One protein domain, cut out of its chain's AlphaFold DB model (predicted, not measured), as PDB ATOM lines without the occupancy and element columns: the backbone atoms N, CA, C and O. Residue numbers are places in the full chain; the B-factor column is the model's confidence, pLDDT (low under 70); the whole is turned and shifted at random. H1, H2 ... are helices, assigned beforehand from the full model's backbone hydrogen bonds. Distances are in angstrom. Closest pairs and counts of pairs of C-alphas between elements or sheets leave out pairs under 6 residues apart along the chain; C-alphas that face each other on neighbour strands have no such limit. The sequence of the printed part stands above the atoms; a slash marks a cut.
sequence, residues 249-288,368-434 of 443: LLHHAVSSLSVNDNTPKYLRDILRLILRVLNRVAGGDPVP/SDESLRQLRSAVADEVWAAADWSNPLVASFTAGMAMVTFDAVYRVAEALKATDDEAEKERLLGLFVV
ATOM      1  N   LEU A 249     222.171 158.232 169.530       68.69
ATOM      2  CA  LEU A 249     222.667 157.145 168.681       68.69
ATOM      3  C   LEU A 249     222.915 155.878 169.507       68.69
ATOM      4  O   LEU A 249     222.489 154.789 169.129       68.69
ATOM      5  N   LEU A 250     223.515 156.045 170.688       74.88
ATOM      6  CA  LEU A 250     223.733 154.980 171.659       74.88
ATOM      7  C   LEU A 250     222.400 154.412 172.165       74.88
ATOM      8  O   LEU A 250     222.209 153.199 172.189       74.88
ATOM      9  N   HIS A 251     221.451 155.284 172.509       84.00
ATOM     10  CA  HIS A 251     220.108 154.885 172.912       84.00
ATOM     11  C   HIS A 251     219.399 154.112 171.793       84.00
ATOM     12  O   HIS A 251     218.809 153.069 172.055       84.00
ATOM     13  N   HIS A 252     219.484 154.567 170.539       77.50
ATOM     14  CA  HIS A 252     218.887 153.881 169.394       77.50
ATOM     15  C   HIS A 252     219.509 152.497 169.161       77.50
ATOM     16  O   HIS A 252     218.779 151.514 169.047       77.50
ATOM     17  N   ALA A 253     220.842 152.397 169.158       71.38
ATOM     18  CA  ALA A 253     221.557 151.136 168.966       71.38
ATOM     19  C   ALA A 253     221.222 150.120 170.069       71.38
ATOM     20  O   ALA A 253     220.821 148.991 169.785       71.38
ATOM     21  N   VAL A 254     221.307 150.539 171.336       80.56
ATOM     22  CA  VAL A 254     220.996 149.679 172.485       80.56
ATOM     23  C   VAL A 254     219.508 149.320 172.506       80.56
ATOM     24  O   VAL A 254     219.167 148.178 172.807       80.56
ATOM     25  N   SER A 255     218.612 150.242 172.131       85.75
ATOM     26  CA  SER A 255     217.173 149.973 172.044       85.75
ATOM     27  C   SER A 255     216.883 148.919 170.981       85.75
ATOM     28  O   SER A 255     216.204 147.939 171.286       85.75
ATOM     29  N   SER A 256     217.437 149.075 169.777       75.44
ATOM     30  CA  SER A 256     217.273 148.129 168.667       75.44
ATOM     31  C   SER A 256     217.759 146.730 169.049       75.44
ATOM     32  O   SER A 256     217.020 145.752 168.927       75.44
ATOM     33  N   LEU A 257     218.958 146.637 169.632       71.94
ATOM     34  CA  LEU A 257     219.523 145.372 170.107       71.94
ATOM     35  C   LEU A 257     218.704 144.758 171.256       71.94
ATOM     36  O   LEU A 257     218.583 143.541 171.355       71.94
ATOM     37  N   SER A 258     218.114 145.578 172.130       86.62
ATOM     38  CA  SER A 258     217.321 145.087 173.264       86.62
ATOM     39  C   SER A 258     215.936 144.550 172.880       86.62
ATOM     40  O   SER A 258     215.338 143.799 173.659       86.62
ATOM     41  N   VAL A 259     215.412 144.955 171.720       86.25
ATOM     42  CA  VAL A 259     214.099 144.535 171.204       86.25
ATOM     43  C   VAL A 259     214.221 143.300 170.310       86.25
ATOM     44  O   VAL A 259     213.253 142.557 170.195       86.25
ATOM     45  N   ASN A 260     215.401 143.029 169.746       83.12
ATOM     46  CA  ASN A 260     215.619 141.868 168.890       83.12
ATOM     47  C   ASN A 260     215.404 140.544 169.658       83.12
ATOM     48  O   ASN A 260     216.121 140.228 170.618       83.12
ATOM     49  N   ASP A 261     214.419 139.756 169.216       85.62
ATOM     50  CA  ASP A 261     214.046 138.485 169.834       85.62
ATOM     51  C   ASP A 261     215.093 137.379 169.664       85.62
ATOM     52  O   ASP A 261     215.164 136.486 170.515       85.62
ATOM     53  N   ASN A 262     215.987 137.515 168.685       80.88
ATOM     54  CA  ASN A 262     217.111 136.606 168.448       80.88
ATOM     55  C   ASN A 262     218.264 136.857 169.432       80.88
ATOM     56  O   ASN A 262     219.156 136.025 169.608       80.88
ATOM     57  N   THR A 263     218.236 137.982 170.153       73.75
ATOM     58  CA  THR A 263     219.262 138.297 171.148       73.75
ATOM     59  C   THR A 263     219.088 137.415 172.391       73.75
ATOM     60  O   THR A 263     217.998 137.422 172.990       73.75
ATOM     61  N   PRO A 264     220.143 136.704 172.849       79.00
ATOM     62  CA  PRO A 264     220.080 135.864 174.038       79.00
ATOM     63  C   PRO A 264     219.541 136.626 175.248       79.00
ATOM     64  O   PRO A 264     219.914 137.775 175.490       79.00
ATOM     65  N   LYS A 265     218.697 135.970 176.054       82.62
ATOM     66  CA  LYS A 265     218.007 136.605 177.191       82.62
ATOM     67  C   LYS A 265     218.953 137.373 178.123       82.62
ATOM     68  O   LYS A 265     218.642 138.493 178.507       82.62
ATOM     69  N   TYR A 266     220.119 136.802 178.435       73.56
ATOM     70  CA  TYR A 266     221.106 137.450 179.304       73.56
ATOM     71  C   TYR A 266     221.648 138.756 178.698       73.56
ATOM     72  O   TYR A 266     221.786 139.752 179.400       73.56
ATOM     73  N   LEU A 267     221.911 138.768 177.387       71.25
ATOM     74  CA  LEU A 267     222.420 139.937 176.676       71.25
ATOM     75  C   LEU A 267     221.331 141.009 176.586       71.25
ATOM     76  O   LEU A 267     221.598 142.186 176.800       71.25
ATOM     77  N   ARG A 268     220.080 140.590 176.370       85.81
ATOM     78  CA  ARG A 268     218.905 141.468 176.381       85.81
ATOM     79  C   ARG A 268     218.718 142.151 177.734       85.81
ATOM     80  O   ARG A 268     218.407 143.338 177.782       85.81
ATOM     81  N   ASP A 269     218.935 141.428 178.830       79.00
ATOM     82  CA  ASP A 269     218.851 141.982 180.183       79.00
ATOM     83  C   ASP A 269     219.990 142.983 180.463       79.00
ATOM     84  O   ASP A 269     219.736 144.042 181.042       79.00
ATOM     85  N   ILE A 270     221.208 142.723 179.968       76.00
ATOM     86  CA  ILE A 270     222.337 143.673 180.025       76.00
ATOM     87  C   ILE A 270     222.048 144.922 179.179       76.00
ATOM     88  O   ILE A 270     222.216 146.042 179.654       76.00
ATOM     89  N   LEU A 271     221.559 144.763 177.950       80.12
ATOM     90  CA  LEU A 271     221.216 145.884 177.072       80.12
ATOM     91  C   LEU A 271     220.092 146.737 177.664       80.12
ATOM     92  O   LEU A 271     220.170 147.960 177.634       80.12
ATOM     93  N   ARG A 272     219.084 146.120 178.288       85.50
ATOM     94  CA  ARG A 272     218.037 146.843 179.031       85.50
ATOM     95  C   ARG A 272     218.589 147.592 180.238       85.50
ATOM     96  O   ARG A 272     218.090 148.673 180.548       85.50
ATOM     97  N   LEU A 273     219.586 147.034 180.925       77.44
ATOM     98  CA  LEU A 273     220.278 147.721 182.013       77.44
ATOM     99  C   LEU A 273     220.982 148.973 181.484       77.44
ATOM    100  O   LEU A 273     220.744 150.058 182.007       77.44
ATOM    101  N   ILE A 274     221.754 148.837 180.403       78.12
ATOM    102  CA  ILE A 274     222.425 149.959 179.736       78.12
ATOM    103  C   ILE A 274     221.392 151.003 179.295       78.12
ATOM    104  O   ILE A 274     221.557 152.180 179.595       78.12
ATOM    105  N   LEU A 275     220.277 150.590 178.682       84.38
ATOM    106  CA  LEU A 275     219.215 151.501 178.243       84.38
ATOM    107  C   LEU A 275     218.619 152.315 179.402       84.38
ATOM    108  O   LEU A 275     218.410 153.517 179.273       84.38
ATOM    109  N   ARG A 276     218.381 151.682 180.560       80.31
ATOM    110  CA  ARG A 276     217.904 152.379 181.768       80.31
ATOM    111  C   ARG A 276     218.921 153.388 182.286       80.31
ATOM    112  O   ARG A 276     218.527 154.473 182.706       80.31
ATOM    113  N   VAL A 277     220.206 153.038 182.269       77.75
ATOM    114  CA  VAL A 277     221.279 153.959 182.666       77.75
ATOM    115  C   VAL A 277     221.312 155.156 181.718       77.75
ATOM    116  O   VAL A 277     221.320 156.294 182.176       77.75
ATOM    117  N   LEU A 278     221.221 154.921 180.406       78.69
ATOM    118  CA  LEU A 278     221.175 155.989 179.408       78.69
ATOM    119  C   LEU A 278     219.951 156.893 179.573       78.69
ATOM    120  O   LEU A 278     220.093 158.111 179.510       78.69
ATOM    121  N   ASN A 279     218.777 156.332 179.864       83.94
ATOM    122  CA  ASN A 279     217.565 157.113 180.119       83.94
ATOM    123  C   ASN A 279     217.647 157.943 181.402       83.94
ATOM    124  O   ASN A 279     217.153 159.071 181.431       83.94
ATOM    125  N   ARG A 280     218.312 157.440 182.450       77.94
ATOM    126  CA  ARG A 280     218.606 158.242 183.648       77.94
ATOM    127  C   ARG A 280     219.572 159.375 183.351       77.94
ATOM    128  O   ARG A 280     219.307 160.508 183.741       77.94
ATOM    129  N   VAL A 281     220.662 159.081 182.644       73.44
ATOM    130  CA  VAL A 281     221.680 160.070 182.265       73.44
ATOM    131  C   VAL A 281     221.084 161.165 181.375       73.44
ATOM    132  O   VAL A 281     221.396 162.338 181.552       73.44
ATOM    133  N   ALA A 282     220.159 160.810 180.481       75.81
ATOM    134  CA  ALA A 282     219.415 161.758 179.651       75.81
ATOM    135  C   ALA A 282     218.395 162.613 180.435       75.81
ATOM    136  O   ALA A 282     217.741 163.473 179.847       75.81
ATOM    137  N   GLY A 283     218.224 162.378 181.743       78.75
ATOM    138  CA  GLY A 283     217.246 163.065 182.589       78.75
ATOM    139  C   GLY A 283     215.802 162.587 182.403       78.75
ATOM    140  O   GLY A 283     214.877 163.279 182.826       78.75
ATOM    141  N   GLY A 284     215.594 161.433 181.758       68.19
ATOM    142  CA  GLY A 284     214.273 160.894 181.432       68.19
ATOM    143  C   GLY A 284     213.606 160.130 182.577       68.19
ATOM    144  O   GLY A 284     212.400 160.269 182.773       68.19
ATOM    145  N   ASP A 285     214.375 159.367 183.361       60.88
ATOM    146  CA  ASP A 285     213.823 158.504 184.412       60.88
ATOM    147  C   ASP A 285     214.159 159.005 185.830       60.88
ATOM    148  O   ASP A 285     215.336 159.170 186.169       60.88
ATOM    149  N   PRO A 286     213.159 159.209 186.712       53.34
ATOM    150  CA  PRO A 286     213.414 159.546 188.106       53.34
ATOM    151  C   PRO A 286     214.105 158.379 188.824       53.34
ATOM    152  O   PRO A 286     213.721 157.217 188.669       53.34
ATOM    153  N   VAL A 287     215.101 158.696 189.658       50.91
ATOM    154  CA  VAL A 287     215.808 157.717 190.502       50.91
ATOM    155  C   VAL A 287     214.773 156.894 191.286       50.91
ATOM    156  O   VAL A 287     213.961 157.482 192.013       50.91
ATOM    157  N   PRO A 288     214.755 155.550 191.165       49.75
ATOM    158  CA  PRO A 288     213.850 154.731 191.949       49.75
ATOM    159  C   PRO A 288     214.158 154.981 193.419       49.75
ATOM    160  O   PRO A 288     215.297 154.827 193.865       49.75
ATOM    161  N   SER A 368     235.917 165.586 174.314       86.75
ATOM    162  CA  SER A 368     237.273 165.540 174.844       86.75
ATOM    163  C   SER A 368     237.482 164.269 175.676       86.75
ATOM    164  O   SER A 368     236.552 163.796 176.337       86.75
ATOM    165  N   ASP A 369     238.718 163.760 175.712       84.38
ATOM    166  CA  ASP A 369     239.106 162.591 176.521       84.38
ATOM    167  C   ASP A 369     238.686 162.716 177.996       84.38
ATOM    168  O   ASP A 369     238.374 161.727 178.660       84.38
ATOM    169  N   GLU A 370     238.657 163.941 178.519       86.06
ATOM    170  CA  GLU A 370     238.223 164.219 179.886       86.06
ATOM    171  C   GLU A 370     236.706 164.045 180.050       86.06
ATOM    172  O   GLU A 370     236.252 163.388 180.987       86.06
ATOM    173  N   SER A 371     235.914 164.537 179.094       85.75
ATOM    174  CA  SER A 371     234.457 164.342 179.085       85.75
ATOM    175  C   SER A 371     234.098 162.863 178.928       85.75
ATOM    176  O   SER A 371     233.166 162.374 179.565       85.75
ATOM    177  N   LEU A 372     234.877 162.125 178.128       83.50
ATOM    178  CA  LEU A 372     234.767 160.676 178.002       83.50
ATOM    179  C   LEU A 372     235.021 159.976 179.340       83.50
ATOM    180  O   LEU A 372     234.233 159.122 179.747       83.50
ATOM    181  N   ARG A 373     236.108 160.316 180.041       86.25
ATOM    182  CA  ARG A 373     236.419 159.725 181.352       86.25
ATOM    183  C   ARG A 373     235.316 159.995 182.366       86.25
ATOM    184  O   ARG A 373     234.945 159.083 183.102       86.25
ATOM    185  N   GLN A 374     234.763 161.204 182.371       89.75
ATOM    186  CA  GLN A 374     233.656 161.572 183.252       89.75
ATOM    187  C   GLN A 374     232.381 160.795 182.919       89.75
ATOM    188  O   GLN A 374     231.753 160.243 183.822       89.75
ATOM    189  N   LEU A 375     232.039 160.667 181.633       87.56
ATOM    190  CA  LEU A 375     230.917 159.845 181.183       87.56
ATOM    191  C   LEU A 375     231.105 158.379 181.584       87.56
ATOM    192  O   LEU A 375     230.197 157.764 182.138       87.56
ATOM    193  N   ARG A 376     232.301 157.829 181.366       89.56
ATOM    194  CA  ARG A 376     232.633 156.454 181.742       89.56
ATOM    195  C   ARG A 376     232.531 156.237 183.251       89.56
ATOM    196  O   ARG A 376     232.012 155.206 183.667       89.56
ATOM    197  N   SER A 377     232.980 157.196 184.061       91.62
ATOM    198  CA  SER A 377     232.833 157.148 185.520       91.62
ATOM    199  C   SER A 377     231.363 157.173 185.935       91.62
ATOM    200  O   SER A 377     230.946 156.341 186.733       91.62
ATOM    201  N   ALA A 378     230.559 158.069 185.355       89.50
ATOM    202  CA  ALA A 378     229.136 158.177 185.667       89.50
ATOM    203  C   ALA A 378     228.360 156.903 185.289       89.50
ATOM    204  O   ALA A 378     227.517 156.432 186.051       89.50
ATOM    205  N   VAL A 379     228.672 156.312 184.131       87.19
ATOM    206  CA  VAL A 379     228.087 155.034 183.702       87.19
ATOM    207  C   VAL A 379     228.532 153.905 184.621       87.19
ATOM    208  O   VAL A 379     227.696 153.090 184.998       87.19
ATOM    209  N   ALA A 380     229.805 153.868 185.024       89.62
ATOM    210  CA  ALA A 380     230.291 152.872 185.971       89.62
ATOM    211  C   ALA A 380     229.524 152.944 187.294       89.62
ATOM    212  O   ALA A 380     229.017 151.920 187.747       89.62
ATOM    213  N   ASP A 381     229.384 154.135 187.877       89.69
ATOM    214  CA  ASP A 381     228.675 154.329 189.143       89.69
ATOM    215  C   ASP A 381     227.216 153.856 189.058       89.69
ATOM    216  O   ASP A 381     226.736 153.151 189.948       89.69
ATOM    217  N   GLU A 382     226.522 154.161 187.959       87.94
ATOM    218  CA  GLU A 382     225.143 153.710 187.753       87.94
ATOM    219  C   GLU A 382     225.030 152.208 187.467       87.94
ATOM    220  O   GLU A 382     224.130 151.543 187.984       87.94
ATOM    221  N   VAL A 383     225.951 151.635 186.694       86.81
ATOM    222  CA  VAL A 383     226.013 150.186 186.450       86.81
ATOM    223  C   VAL A 383     226.239 149.438 187.765       86.81
ATOM    224  O   VAL A 383     225.555 148.449 188.038       86.81
ATOM    225  N   TRP A 384     227.143 149.929 188.615       88.62
ATOM    226  CA  TRP A 384     227.401 149.359 189.936       88.62
ATOM    227  C   TRP A 384     226.217 149.525 190.892       88.62
ATOM    228  O   TRP A 384     225.926 148.608 191.665       88.62
ATOM    229  N   ALA A 385     225.506 150.654 190.830       84.25
ATOM    230  CA  ALA A 385     224.312 150.897 191.635       84.25
ATOM    231  C   ALA A 385     223.109 150.049 191.189       84.25
ATOM    232  O   ALA A 385     222.275 149.673 192.015       84.25
ATOM    233  N   ALA A 386     223.004 149.750 189.893       79.00
ATOM    234  CA  ALA A 386     221.892 149.003 189.316       79.00
ATOM    235  C   ALA A 386     222.105 147.479 189.301       79.00
ATOM    236  O   ALA A 386     221.141 146.738 189.094       79.00
ATOM    237  N   ALA A 387     223.334 147.002 189.522       83.31
ATOM    238  CA  ALA A 387     223.631 145.579 189.628       83.31
ATOM    239  C   ALA A 387     222.924 144.942 190.841       83.31
ATOM    240  O   ALA A 387     222.912 145.495 191.941       83.31
ATOM    241  N   ASP A 388     222.347 143.749 190.654       83.19
ATOM    242  CA  ASP A 388     221.759 142.992 191.762       83.19
ATOM    243  C   ASP A 388     222.852 142.302 192.585       83.19
ATOM    244  O   ASP A 388     223.385 141.255 192.215       83.19
ATOM    245  N   TRP A 389     223.146 142.883 193.742       86.69
ATOM    246  CA  TRP A 389     224.146 142.392 194.684       86.69
ATOM    247  C   TRP A 389     223.693 141.197 195.533       86.69
ATOM    248  O   TRP A 389     224.437 140.769 196.418       86.69
ATOM    249  N   SER A 390     222.520 140.610 195.263       87.31
ATOM    250  CA  SER A 390     222.095 139.347 195.882       87.31
ATOM    251  C   SER A 390     223.108 138.214 195.658       87.31
ATOM    252  O   SER A 390     223.274 137.347 196.519       87.31
ATOM    253  N   ASN A 391     223.847 138.261 194.543       86.12
ATOM    254  CA  ASN A 391     224.997 137.407 194.268       86.12
ATOM    255  C   ASN A 391     226.196 138.260 193.801       86.12
ATOM    256  O   ASN A 391     226.230 138.677 192.642       86.12
ATOM    257  N   PRO A 392     227.213 138.497 194.653       81.56
ATOM    258  CA  PRO A 392     228.291 139.447 194.363       81.56
ATOM    259  C   PRO A 392     229.165 139.039 193.172       81.56
ATOM    260  O   PRO A 392     229.712 139.905 192.487       81.56
ATOM    261  N   LEU A 393     229.279 137.736 192.895       78.25
ATOM    262  CA  LEU A 393     230.050 137.228 191.761       78.25
ATOM    263  C   LEU A 393     229.320 137.520 190.443       78.25
ATOM    264  O   LEU A 393     229.926 138.018 189.497       78.25
ATOM    265  N   VAL A 394     228.003 137.292 190.410       78.31
ATOM    266  CA  VAL A 394     227.161 137.612 189.247       78.31
ATOM    267  C   VAL A 394     227.041 139.126 189.056       78.31
ATOM    268  O   VAL A 394     227.127 139.594 187.923       78.31
ATOM    269  N   ALA A 395     226.909 139.895 190.139       80.69
ATOM    270  CA  ALA A 395     226.837 141.355 190.107       80.69
ATOM    271  C   ALA A 395     228.100 141.970 189.493       80.69
ATOM    272  O   ALA A 395     228.010 142.727 188.530       80.69
ATOM    273  N   SER A 396     229.276 141.575 189.994       79.81
ATOM    274  CA  SER A 396     230.568 142.075 189.507       79.81
ATOM    275  C   SER A 396     230.805 141.709 188.044       79.81
ATOM    276  O   SER A 396     231.289 142.530 187.269       79.81
ATOM    277  N   PHE A 397     230.422 140.492 187.648       82.00
ATOM    278  CA  PHE A 397     230.513 140.054 186.258       82.00
ATOM    279  C   PHE A 397     229.572 140.848 185.342       82.00
ATOM    280  O   PHE A 397     229.985 141.312 184.284       82.00
ATOM    281  N   THR A 398     228.322 141.050 185.764       80.81
ATOM    282  CA  THR A 398     227.322 141.802 184.989       80.81
ATOM    283  C   THR A 398     227.740 143.261 184.833       80.81
ATOM    284  O   THR A 398     227.648 143.807 183.736       80.81
ATOM    285  N   ALA A 399     228.264 143.873 185.899       84.00
ATOM    286  CA  ALA A 399     228.798 145.228 185.862       84.00
ATOM    287  C   ALA A 399     230.009 145.340 184.923       84.00
ATOM    288  O   ALA A 399     230.062 146.238 184.084       84.00
ATOM    289  N   GLY A 400     230.946 144.388 185.003       88.88
ATOM    290  CA  GLY A 400     232.099 144.321 184.105       88.88
ATOM    291  C   GLY A 400     231.691 144.191 182.635       88.88
ATOM    292  O   GLY A 400     232.161 144.959 181.799       88.88
ATOM    293  N   MET A 401     230.765 143.279 182.326       83.94
ATOM    294  CA  MET A 401     230.243 143.102 180.968       83.94
ATOM    295  C   MET A 401     229.539 144.358 180.458       83.94
ATOM    296  O   MET A 401     229.807 144.780 179.340       83.94
ATOM    297  N   ALA A 402     228.702 144.997 181.278       82.44
ATOM    298  CA  ALA A 402     228.025 146.231 180.895       82.44
ATOM    299  C   ALA A 402     229.018 147.359 180.564       82.44
ATOM    300  O   ALA A 402     228.818 148.067 179.578       82.44
ATOM    301  N   MET A 403     230.114 147.486 181.320       91.75
ATOM    302  CA  MET A 403     231.167 148.468 181.035       91.75
ATOM    303  C   MET A 403     231.933 148.164 179.745       91.75
ATOM    304  O   MET A 403     232.199 149.077 178.969       91.75
ATOM    305  N   VAL A 404     232.259 146.895 179.483       88.31
ATOM    306  CA  VAL A 404     232.918 146.489 178.228       88.31
ATOM    307  C   VAL A 404     231.998 146.729 177.032       88.31
ATOM    308  O   VAL A 404     232.439 147.256 176.012       88.31
ATOM    309  N   THR A 405     230.712 146.390 177.155       83.81
ATOM    310  CA  THR A 405     229.717 146.661 176.114       83.81
ATOM    311  C   THR A 405     229.569 148.160 175.879       83.81
ATOM    312  O   THR A 405     229.558 148.583 174.729       83.81
ATOM    313  N   PHE A 406     229.516 148.970 176.940       87.56
ATOM    314  CA  PHE A 406     229.473 150.424 176.823       87.56
ATOM    315  C   PHE A 406     230.689 150.976 176.068       87.56
ATOM    316  O   PHE A 406     230.508 151.717 175.104       87.56
ATOM    317  N   ASP A 407     231.908 150.572 176.442       87.75
ATOM    318  CA  ASP A 407     233.137 151.005 175.763       87.75
ATOM    319  C   ASP A 407     233.137 150.593 174.278       87.75
ATOM    320  O   ASP A 407     233.538 151.377 173.417       87.75
ATOM    321  N   ALA A 408     232.662 149.383 173.961       82.94
ATOM    322  CA  ALA A 408     232.569 148.899 172.587       82.94
ATOM    323  C   ALA A 408     231.570 149.718 171.757       82.94
ATOM    324  O   ALA A 408     231.916 150.185 170.673       82.94
ATOM    325  N   VAL A 409     230.356 149.943 172.271       82.44
ATOM    326  CA  VAL A 409     229.335 150.728 171.557       82.44
ATOM    327  C   VAL A 409     229.779 152.188 171.424       82.44
ATOM    328  O   VAL A 409     229.562 152.801 170.382       82.44
ATOM    329  N   TYR A 410     230.456 152.742 172.433       85.50
ATOM    330  CA  TYR A 410     231.006 154.091 172.353       85.50
ATOM    331  C   TYR A 410     232.042 154.219 171.228       85.50
ATOM    332  O   TYR A 410     231.918 155.114 170.394       85.50
ATOM    333  N   ARG A 411     233.027 153.311 171.156       84.38
ATOM    334  CA  ARG A 411     234.056 153.331 170.096       84.38
ATOM    335  C   ARG A 411     233.453 153.236 168.700       84.38
ATOM    336  O   ARG A 411     233.928 153.876 167.771       84.38
ATOM    337  N   VAL A 412     232.393 152.453 168.561       80.38
ATOM    338  CA  VAL A 412     231.648 152.326 167.307       80.38
ATOM    339  C   VAL A 412     230.937 153.628 166.964       80.38
ATOM    340  O   VAL A 412     231.015 154.080 165.828       80.38
ATOM    341  N   ALA A 413     230.252 154.243 167.929       78.38
ATOM    342  CA  ALA A 413     229.584 155.524 167.721       78.38
ATOM    343  C   ALA A 413     230.586 156.634 167.358       78.38
ATOM    344  O   ALA A 413     230.278 157.502 166.545       78.38
ATOM    345  N   GLU A 414     231.789 156.589 167.930       82.25
ATOM    346  CA  GLU A 414     232.886 157.492 167.593       82.25
ATOM    347  C   GLU A 414     233.414 157.250 166.172       82.25
ATOM    348  O   GLU A 414     233.533 158.203 165.404       82.25
ATOM    349  N   ALA A 415     233.639 155.988 165.787       79.00
ATOM    350  CA  ALA A 415     234.025 155.627 164.424       79.00
ATOM    351  C   ALA A 415     232.970 156.084 163.402       79.00
ATOM    352  O   ALA A 415     233.306 156.756 162.434       79.00
ATOM    353  N   LEU A 416     231.685 155.835 163.678       77.00
ATOM    354  CA  LEU A 416     230.559 156.282 162.849       77.00
ATOM    355  C   LEU A 416     230.474 157.805 162.714       77.00
ATOM    356  O   LEU A 416     230.015 158.304 161.689       77.00
ATOM    357  N   LYS A 417     230.878 158.550 163.749       78.88
ATOM    358  CA  LYS A 417     230.923 160.015 163.702       78.88
ATOM    359  C   LYS A 417     232.073 160.516 162.826       78.88
ATOM    360  O   LYS A 417     231.926 161.561 162.205       78.88
ATOM    361  N   ALA A 418     233.204 159.812 162.817       77.50
ATOM    362  CA  ALA A 418     234.374 160.170 162.017       77.50
ATOM    363  C   ALA A 418     234.230 159.795 160.531       77.50
ATOM    364  O   ALA A 418     234.932 160.349 159.688       77.50
ATOM    365  N   THR A 419     233.343 158.856 160.211       84.31
ATOM    366  CA  THR A 419     233.050 158.452 158.839       84.31
ATOM    367  C   THR A 419     232.116 159.464 158.173       84.31
ATOM    368  O   THR A 419     230.977 159.625 158.598       84.31
ATOM    369  N   ASP A 420     232.565 160.120 157.102       85.88
ATOM    370  CA  ASP A 420     231.711 161.001 156.285       85.88
ATOM    371  C   ASP A 420     230.892 160.228 155.232       85.88
ATOM    372  O   ASP A 420     229.895 160.737 154.720       85.88
ATOM    373  N   ASP A 421     231.289 158.992 154.914       90.31
ATOM    374  CA  ASP A 421     230.620 158.143 153.928       90.31
ATOM    375  C   ASP A 421     229.385 157.444 154.525       90.31
ATOM    376  O   ASP A 421     229.486 156.556 155.374       90.31
ATOM    377  N   GLU A 422     228.198 157.831 154.056       84.38
ATOM    378  CA  GLU A 422     226.929 157.212 154.454       84.38
ATOM    379  C   GLU A 422     226.877 155.706 154.140       84.38
ATOM    380  O   GLU A 422     226.277 154.953 154.905       84.38
ATOM    381  N   ALA A 423     227.552 155.228 153.087       84.12
ATOM    382  CA  ALA A 423     227.587 153.798 152.768       84.12
ATOM    383  C   ALA A 423     228.418 153.004 153.789       84.12
ATOM    384  O   ALA A 423     228.054 151.893 154.182       84.12
ATOM    385  N   GLU A 424     229.526 153.577 154.261       80.38
ATOM    386  CA  GLU A 424     230.340 152.976 155.316       80.38
ATOM    387  C   GLU A 424     229.633 153.060 156.679       80.38
ATOM    388  O   GLU A 424     229.681 152.091 157.440       80.38
ATOM    389  N   LYS A 425     228.878 154.135 156.955       80.06
ATOM    390  CA  LYS A 425     227.988 154.200 158.127       80.06
ATOM    391  C   LYS A 425     226.914 153.121 158.095       80.06
ATOM    392  O   LYS A 425     226.728 152.447 159.105       80.06
ATOM    393  N   GLU A 426     226.228 152.925 156.969       78.00
ATOM    394  CA  GLU A 426     225.240 151.848 156.823       78.00
ATOM    395  C   GLU A 426     225.884 150.472 157.000       78.00
ATOM    396  O   GLU A 426     225.314 149.614 157.673       78.00
ATOM    397  N   ARG A 427     227.100 150.260 156.486       77.88
ATOM    398  CA  ARG A 427     227.837 149.000 156.665       77.88
ATOM    399  C   ARG A 427     228.235 148.760 158.123       77.88
ATOM    400  O   ARG A 427     228.091 147.644 158.620       77.88
ATOM    401  N   LEU A 428     228.718 149.792 158.812       72.81
ATOM    402  CA  LEU A 428     229.066 149.741 160.231       72.81
ATOM    403  C   LEU A 428     227.827 149.551 161.106       72.81
ATOM    404  O   LEU A 428     227.877 148.761 162.038       72.81
ATOM    405  N   LEU A 429     226.703 150.202 160.798       74.50
ATOM    406  CA  LEU A 429     225.421 149.953 161.465       74.50
ATOM    407  C   LEU A 429     224.901 148.540 161.166       74.50
ATOM    408  O   LEU A 429     224.379 147.884 162.066       74.50
ATOM    409  N   GLY A 430     225.121 148.040 159.948       70.62
ATOM    410  CA  GLY A 430     224.826 146.673 159.528       70.62
ATOM    411  C   GLY A 430     225.614 145.611 160.299       70.62
ATOM    412  O   GLY A 430     225.081 144.543 160.552       70.62
ATOM    413  N   LEU A 431     226.827 145.916 160.779       63.53
ATOM    414  CA  LEU A 431     227.578 145.045 161.701       63.53
ATOM    415  C   LEU A 431     226.899 144.880 163.076       63.53
ATOM    416  O   LEU A 431     227.178 143.906 163.773       63.53
ATOM    417  N   PHE A 432     226.011 145.802 163.471       57.94
ATOM    418  CA  PHE A 432     225.180 145.686 164.683       57.94
ATOM    419  C   PHE A 432     223.806 145.082 164.404       57.94
ATOM    420  O   PHE A 432     223.108 144.693 165.343       57.94
ATOM    421  N   VAL A 433     223.412 144.975 163.135       54.12
ATOM    422  CA  VAL A 433     222.272 144.162 162.733       54.12
ATOM    423  C   VAL A 433     222.763 142.721 162.725       54.12
ATOM    424  O   VAL A 433     223.442 142.278 161.805       54.12
ATOM    425  N   VAL A 434     222.488 142.011 163.819       44.81
ATOM    426  CA  VAL A 434     222.723 140.566 163.915       44.81
ATOM    427  C   VAL A 434     222.092 139.916 162.684       44.81
ATOM    428  O   VAL A 434     220.894 140.081 162.468       44.81
TER     429      VAL A 434
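AT A GLANCE: This is residues 249 to 288 and 368 to 434 of the 443 residues of an uncharacterized protein of Diaporthe ampelina (UniProt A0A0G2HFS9). A long helix, H4, is the spine of this model, and the helical hairpin of H1 and H2 packs across one side of it at a steep angle. H3 makes a V with H4, meeting it with residues 379 to 384, and short H5 folds back at the other end of H4. Residues 389 to 394, of which 392 to 394 belong to H4, stick out. The printed part has 107 residues, with five named helices, H1 to H5, and no named strand: all helix. It is compact, with a radius of gyration of the C-alphas of 14.5 A and spans of 46 by 36 by 25 A.

IN THESE COORDINATES: H4, residues 392 to 418, is 38.9 A long, from C-alpha 392 at (228.291, 139.447, 194.363) to C-alpha 418 at (234.374, 160.170, 162.017). H3 is residues 369 to 386, 25.4 A, and H2 residues 265 to 281, 24.3 A. H1, residues 249 to 259, begins at C-alpha 249 (222.667, 157.145, 168.681). H5 is residues 422 to 430.

HOW THE PARTS SIT: H4 is the hub and touches the four other helices. Residues 396 to 403 of H4 touch H3 in a hairpin, closest at the C-alphas of Val 383 and Ala 399, 5.7 A, at a shallow tilt of 33 degrees, only just short of steep. H2 touches H4 closest at the C-alphas of Ile 270 and Ala 402, 6.3 A. H1 and H3 are apart. In the five helices every O i to N i+4 pair is within hydrogen-bond range.

THE WHOLE: The C-alphas farthest apart, of Ser 390 and Asp 421, are 46.8 A apart. Residues 289 to 367 are not printed; the gap is 31.0 A. Residues 249, 284 to 288 and 431 to 434 are under pLDDT 70.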